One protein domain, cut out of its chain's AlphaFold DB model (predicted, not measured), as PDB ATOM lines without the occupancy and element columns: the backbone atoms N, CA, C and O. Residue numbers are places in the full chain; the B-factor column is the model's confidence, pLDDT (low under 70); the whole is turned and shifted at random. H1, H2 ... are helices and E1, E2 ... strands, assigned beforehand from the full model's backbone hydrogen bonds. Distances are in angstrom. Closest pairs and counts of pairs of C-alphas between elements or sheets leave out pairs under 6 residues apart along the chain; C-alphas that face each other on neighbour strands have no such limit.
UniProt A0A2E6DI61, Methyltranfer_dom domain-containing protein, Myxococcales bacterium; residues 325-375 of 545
ATOM      1  N   ARG A 325     -20.994 112.003  25.614       84.44
ATOM      2  CA  ARG A 325     -22.347 112.111  25.030       84.44
ATOM      3  C   ARG A 325     -22.724 110.878  24.213       84.44
ATOM      4  O   ARG A 325     -23.858 110.413  24.272       84.44
ATOM      5  N   HIS A 326     -21.771 110.343  23.460       83.69
ATOM      6  CA  HIS A 326     -22.023 109.201  22.602       83.69
ATOM      7  C   HIS A 326     -22.090 107.889  23.402       83.69
ATOM      8  O   HIS A 326     -22.988 107.084  23.170       83.69
ATOM      9  N   ARG A 327     -21.252 107.722  24.435       86.31
ATOM     10  CA  ARG A 327     -21.371 106.586  25.372       86.31
ATOM     11  C   ARG A 327     -22.723 106.566  26.093       86.31
ATOM     12  O   ARG A 327     -23.346 105.513  26.200       86.31
ATOM     13  N   LEU A 328     -23.204 107.727  26.546       88.94
ATOM     14  CA  LEU A 328     -24.532 107.858  27.160       88.94
ATOM     15  C   LEU A 328     -25.654 107.509  26.176       88.94
ATOM     16  O   LEU A 328     -26.608 106.827  26.550       88.94
ATOM     17  N   ARG A 329     -25.523 107.921  24.910       89.06
ATOM     18  CA  ARG A 329     -26.469 107.548  23.853       89.06
ATOM     19  C   ARG A 329     -26.510 106.036  23.640       89.06
ATOM     20  O   ARG A 329     -27.598 105.477  23.690       89.06
ATOM     21  N   LEU A 330     -25.365 105.373  23.472       87.62
ATOM     22  CA  LEU A 330     -25.323 103.912  23.324       87.62
ATOM     23  C   LEU A 330     -25.936 103.199  24.536       87.62
ATOM     24  O   LEU A 330     -26.670 102.230  24.365       87.62
ATOM     25  N   LYS A 331     -25.716 103.711  25.757       89.12
ATOM     26  CA  LYS A 331     -26.377 103.189  26.963       89.12
ATOM     27  C   LYS A 331     -27.898 103.326  26.875       89.12
ATOM     28  O   LYS A 331     -28.598 102.356  27.150       89.12
ATOM     29  N   ARG A 332     -28.416 104.482  26.445       92.25
ATOM     30  CA  ARG A 332     -29.858 104.675  26.220       92.25
ATOM     31  C   ARG A 332     -30.401 103.694  25.176       92.25
ATOM     32  O   ARG A 332     -31.384 103.019  25.453       92.25
ATOM     33  N   LEU A 333     -29.742 103.572  24.023       91.56
ATOM     34  CA  LEU A 333     -30.178 102.657  22.963       91.56
ATOM     35  C   LEU A 333     -30.127 101.190  23.424       91.56
ATOM     36  O   LEU A 333     -31.023 100.419  23.111       91.56
ATOM     37  N   SER A 334     -29.160 100.816  24.267       90.38
ATOM     38  CA  SER A 334     -29.092  99.473  24.866       90.38
ATOM     39  C   SER A 334     -30.260  99.134  25.806       90.38
ATOM     40  O   SER A 334     -30.418  97.980  26.200       90.38
ATOM     41  N   LEU A 335     -31.074 100.128  26.179       92.19
ATOM     42  CA  LEU A 335     -32.315  99.949  26.933       92.19
ATOM     43  C   LEU A 335     -33.535  99.983  26.008       92.19
ATOM     44  O   LEU A 335     -34.401  99.126  26.131       92.19
ATOM     45  N   SER A 336     -33.594 100.946  25.083       93.12
ATOM     46  CA  SER A 336     -34.790 101.223  24.274       93.12
ATOM     47  C   SER A 336     -34.827 100.561  22.894       93.12
ATOM     48  O   SER A 336     -35.863 100.606  22.242       93.12
ATOM     49  N   GLY A 337     -33.713 100.013  22.407       92.75
ATOM     50  CA  GLY A 337     -33.562  99.663  20.992       92.75
ATOM     51  C   GLY A 337     -33.377 100.888  20.089       92.75
ATOM     52  O   GLY A 337     -33.244 102.023  20.570       92.75
ATOM     53  N   ALA A 338     -33.345 100.648  18.776       92.12
ATOM     54  CA  ALA A 338     -33.218 101.673  17.742       92.12
ATOM     55  C   ALA A 338     -33.896 101.263  16.421       92.12
ATOM     56  O   ALA A 338     -34.038 100.080  16.118       92.12
ATOM     57  N   ARG A 339     -34.259 102.270  15.619       93.38
ATOM     58  CA  ARG A 339     -34.546 102.143  14.183       93.38
ATOM     59  C   ARG A 339     -33.378 102.739  13.408       93.38
ATOM     60  O   ARG A 339     -33.002 103.884  13.681       93.38
ATOM     61  N   LEU A 340     -32.794 101.958  12.511       91.44
ATOM     62  CA  LEU A 340     -31.637 102.340  11.715       91.44
ATOM     63  C   LEU A 340     -32.008 102.378  10.241       91.44
ATOM     64  O   LEU A 340     -32.526 101.406   9.701       91.44
ATOM     65  N   GLU A 341     -31.723 103.500   9.596       90.81
ATOM     66  CA  GLU A 341     -31.913 103.645   8.162       90.81
ATOM     67  C   GLU A 341     -31.048 102.635   7.406       90.81
ATOM     68  O   GLU A 341     -29.918 102.325   7.802       90.81
ATOM     69  N   SER A 342     -31.599 102.119   6.311       88.12
ATOM     70  CA  SER A 342     -30.943 101.133   5.465       88.12
ATOM     71  C   SER A 342     -31.247 101.408   4.002       88.12
ATOM     72  O   SER A 342     -32.388 101.651   3.622       88.12
ATOM     73  N   LYS A 343     -30.213 101.361   3.168       85.62
ATOM     74  CA  LYS A 343     -30.314 101.427   1.709       85.62
ATOM     75  C   LYS A 343     -30.681 100.084   1.085       85.62
ATOM     76  O   LYS A 343     -31.162 100.069  -0.038       85.62
ATOM     77  N   THR A 344     -30.456  98.981   1.798       86.44
ATOM     78  CA  THR A 344     -30.581  97.616   1.257       86.44
ATOM     79  C   THR A 344     -31.824  96.871   1.727       86.44
ATOM     80  O   THR A 344     -32.088  95.770   1.264       86.44
ATOM     81  N   HIS A 345     -32.592  97.465   2.636       86.12
ATOM     82  CA  HIS A 345     -33.879  96.951   3.114       86.12
ATOM     83  C   HIS A 345     -34.996  97.826   2.566       86.12
ATOM     84  O   HIS A 345     -34.696  98.940   2.173       86.12
ATOM     85  N   GLU A 346     -36.254  97.398   2.537       83.25
ATOM     86  CA  GLU A 346     -37.376  98.304   2.212       83.25
ATOM     87  C   GLU A 346     -37.645  99.263   3.378       83.25
ATOM     88  O   GLU A 346     -37.643 100.484   3.213       83.25
ATOM     89  N   GLU A 347     -37.713  98.708   4.584       88.31
ATOM     90  CA  GLU A 347     -37.949  99.439   5.825       88.31
ATOM     91  C   GLU A 347     -36.660  99.654   6.641       88.31
ATOM     92  O   GLU A 347     -35.694  98.897   6.505       88.31
ATOM     93  N   PRO A 348     -36.624 100.656   7.544       90.50
ATOM     94  CA  PRO A 348     -35.534 100.806   8.502       90.50
ATOM     95  C   PRO A 348     -35.369  99.562   9.389       90.50
ATOM     96  O   PRO A 348     -36.338  99.078   9.984       90.50
ATOM     97  N   VAL A 349     -34.122  99.118   9.564       90.50
ATOM     98  CA  VAL A 349     -33.740  97.966  10.393       90.50
ATOM     99  C   VAL A 349     -34.078  98.253  11.854       90.50
ATOM    100  O   VAL A 349     -33.625  99.244  12.441       90.50
ATOM    101  N   ARG A 350     -34.886  97.384  12.464       91.56
ATOM    102  CA  ARG A 350     -35.286  97.502  13.873       91.56
ATOM    103  C   ARG A 350     -34.398  96.615  14.730       91.56
ATOM    104  O   ARG A 350     -34.369  95.407  14.545       91.56
ATOM    105  N   ILE A 351     -33.728  97.208  15.713       91.38
ATOM    106  CA  ILE A 351     -32.896  96.466  16.663       91.38
ATOM    107  C   ILE A 351     -33.368  96.670  18.094       91.38
ATOM    108  O   ILE A 351     -33.679  97.788  18.518       91.38
ATOM    109  N   SER A 352     -33.408  95.583  18.861       93.56
ATOM    110  CA  SER A 352     -33.797  95.634  20.266       93.56
ATOM    111  C   SER A 352     -32.656  96.161  21.142       93.56
ATOM    112  O   SER A 352     -31.477  96.151  20.774       93.56
ATOM    113  N   GLY A 353     -32.986  96.584  22.366       93.12
ATOM    114  CA  GLY A 353     -31.962  96.916  23.361       93.12
ATOM    115  C   GLY A 353     -31.054  95.722  23.681       93.12
ATOM    116  O   GLY A 353     -29.867  95.904  23.952       93.12
ATOM    117  N   ASN A 354     -31.582  94.493  23.599       92.19
ATOM    118  CA  ASN A 354     -30.791  93.281  23.784       92.19
ATOM    119  C   ASN A 354     -29.758  93.098  22.667       92.19
ATOM    120  O   ASN A 354     -28.592  92.878  22.983       92.19
ATOM    121  N   ASP A 355     -30.144  93.268  21.401       91.31
ATOM    122  CA  ASP A 355     -29.217  93.157  20.262       91.31
ATOM    123  C   ASP A 355     -28.069  94.155  20.391       91.31
ATOM    124  O   ASP A 355     -26.905  93.791  20.260       91.31
ATOM    125  N   ILE A 356     -28.375  95.399  20.769       89.44
ATOM    126  CA  ILE A 356     -27.355  96.425  21.010       89.44
ATOM    127  C   ILE A 356     -26.406  96.002  22.136       89.44
ATOM    128  O   ILE A 356     -25.200  96.199  22.025       89.44
ATOM    129  N   ARG A 357     -26.902  95.393  23.223       89.06
ATOM    130  CA  ARG A 357     -26.024  94.863  24.282       89.06
ATOM    131  C   ARG A 357     -25.127  93.735  23.770       89.06
ATOM    132  O   ARG A 357     -23.956  93.714  24.147       89.06
ATOM    133  N   GLN A 358     -25.635  92.844  22.919       88.19
ATOM    134  CA  GLN A 358     -24.829  91.777  22.317       88.19
ATOM    135  C   GLN A 358     -23.758  92.346  21.373       88.19
ATOM    136  O   GLN A 358     -22.586  92.000  21.520       88.19
ATOM    137  N   LEU A 359     -24.119  93.297  20.501       85.56
ATOM    138  CA  LEU A 359     -23.184  94.029  19.634       85.56
ATOM    139  C   LEU A 359     -22.098  94.750  20.451       85.56
ATOM    140  O   LEU A 359     -20.914  94.653  20.129       85.56
ATOM    141  N   ASN A 360     -22.478  95.413  21.550       80.81
ATOM    142  CA  ASN A 360     -21.550  96.107  22.452       80.81
ATOM    143  C   ASN A 360     -20.552  95.162  23.136       80.81
ATOM    144  O   ASN A 360     -19.447  95.584  23.472       80.81
ATOM    145  N   ASN A 361     -20.963  93.925  23.420       78.81
ATOM    146  CA  ASN A 361     -20.159  92.939  24.144       78.81
ATOM    147  C   ASN A 361     -19.388  91.998  23.204       78.81
ATOM    148  O   ASN A 361     -18.724  91.075  23.670       78.81
ATOM    149  N   GLY A 362     -19.492  92.207  21.891       77.00
ATOM    150  CA  GLY A 362     -18.848  91.372  20.883       77.00
ATOM    151  C   GLY A 362     -19.450  89.975  20.729       77.00
ATOM    152  O   GLY A 362     -18.801  89.066  20.216       77.00
ATOM    153  N   ALA A 363     -20.685  89.792  21.194       81.38
ATOM    154  CA  ALA A 363     -21.434  88.546  21.108       81.38
ATOM    155  C   ALA A 363     -22.318  88.537  19.849       81.38
ATOM    156  O   ALA A 363     -23.528  88.336  19.931       81.38
ATOM    157  N   ILE A 364     -21.706  88.795  18.688       77.00
ATOM    158  CA  ILE A 364     -22.400  88.938  17.397       77.00
ATOM    159  C   ILE A 364     -23.242  87.715  17.022       77.00
ATOM    160  O   ILE A 364     -24.316  87.881  16.465       77.00
ATOM    161  N   ASP A 365     -22.841  86.509  17.425       81.06
ATOM    162  CA  ASP A 365     -23.594  85.276  17.144       81.06
ATOM    163  C   ASP A 365     -24.945  85.207  17.887       81.06
ATOM    164  O   ASP A 365     -25.780  84.355  17.594       81.06
ATOM    165  N   LYS A 366     -25.167  86.091  18.870       84.31
ATOM    166  CA  LYS A 366     -26.374  86.138  19.710       84.31
ATOM    167  C   LYS A 366     -27.362  87.234  19.303       84.31
ATOM    168  O   LYS A 366     -28.349  87.428  20.012       84.31
ATOM    169  N   VAL A 367     -27.089  87.983  18.233       86.56
ATOM    170  CA  VAL A 367     -28.018  89.009  17.733       86.56
ATOM    171  C   VAL A 367     -29.190  88.358  16.990       86.56
ATOM    172  O   VAL A 367     -29.038  87.329  16.328       86.56
ATOM    173  N   SER A 368     -30.376  88.942  17.131       86.44
ATOM    174  CA  SER A 368     -31.620  88.430  16.551       86.44
ATOM    175  C   SER A 368     -31.903  88.999  15.156       86.44
ATOM    176  O   SER A 368     -31.455  90.098  14.846       86.44
ATOM    177  N   GLY A 369     -32.663  88.257  14.336       84.62
ATOM    178  CA  GLY A 369     -33.261  88.730  13.074       84.62
ATOM    179  C   GLY A 369     -32.368  89.649  12.228       84.62
ATOM    180  O   GLY A 369     -31.196  89.341  12.003       84.62
ATOM    181  N   ASP A 370     -32.932  90.791  11.835       80.00
ATOM    182  CA  ASP A 370     -32.318  91.857  11.023       80.00
ATOM    183  C   ASP A 370     -31.092  92.517  11.689       80.00
ATOM    184  O   ASP A 370     -30.274  93.161  11.036       80.00
ATOM    185  N   ALA A 371     -30.896  92.360  13.006       84.31
ATOM    186  CA  ALA A 371     -29.699  92.887  13.665       84.31
ATOM    187  C   ALA A 371     -28.417  92.187  13.180       84.31
ATOM    188  O   ALA A 371     -27.318  92.717  13.376       84.31
ATOM    189  N   LYS A 372     -28.548  91.022  12.527       83.38
ATOM    190  CA  LYS A 372     -27.445  90.343  11.843       83.38
ATOM    191  C   LYS A 372     -26.875  91.177  10.701       83.38
ATOM    192  O   LYS A 372     -25.665  91.146  10.524       83.38
ATOM    193  N   ASP A 373     -27.671  91.988  10.007       81.88
ATOM    194  CA  ASP A 373     -27.184  92.801   8.882       81.88
ATOM    195  C   ASP A 373     -26.173  93.866   9.314       81.88
ATOM    196  O   ASP A 373     -25.288  94.259   8.552       81.88
ATOM    197  N   LEU A 374     -26.243  94.290  10.577       82.31
ATOM    198  CA  LEU A 374     -25.287  95.220  11.177       82.31
ATOM    199  C   LEU A 374     -23.941  94.563  11.499       82.31
ATOM    200  O   LEU A 374     -22.984  95.262  11.836       82.31
ATOM    201  N   VAL A 375     -23.846  93.235  11.460       77.12
ATOM    202  CA  VAL A 375     -22.609  92.518  11.765       77.12
ATOM    203  C   VAL A 375     -21.687  92.580  10.540       77.12
ATOM    204  O   VAL A 375     -22.099  92.197   9.444       77.12
TER     205      VAL A 375
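What this domain is: This is residues 325 to 375 of the 545 residues of the protein "Methyltranfer_dom domain-containing protein" of Myxococcales bacterium (UniProt A0A2E6DI61). Helix H1 leads into a strand hairpin, E1 and E2, then H2, which touches H1; H3 folds back beside E2. The printed part, 51 residues, is mostly helix. It is compact, radius of gyration of the C-alphas 10.7 A, spans 29 by 24 by 14 A.

How they stand to each other: Start at H1, residues 325 to 336; its residues 333 to 336 alone touch H2, residues 353 to 360, at a steep tilt of 45 degrees, closest at C-alphas 334 and 353, 4.1 A. E1, residues 338 to 340, and E2, residues 349 to 351, form an antiparallel hairpin, with N 338 and O 351 within hydrogen-bond range, 2.9 A. H1 and H2 have every O i to N i+4 pair in that range; H3, residues 369 to 374, has 0 of 2, but 3 of 3 O i to N i+3. E2 and H3 come closest at C-alphas 351 and 371, 5.7 A.

Where its parts are: Find C-alpha 325 at (-22.347, 112.111, 25.030), where H1, 16.6 A long, begins; H3 ends at C-alpha 374, (-25.287, 95.220, 11.177).

The domain as a whole: The printed part has no cut; no printed residue is under pLDDT 70.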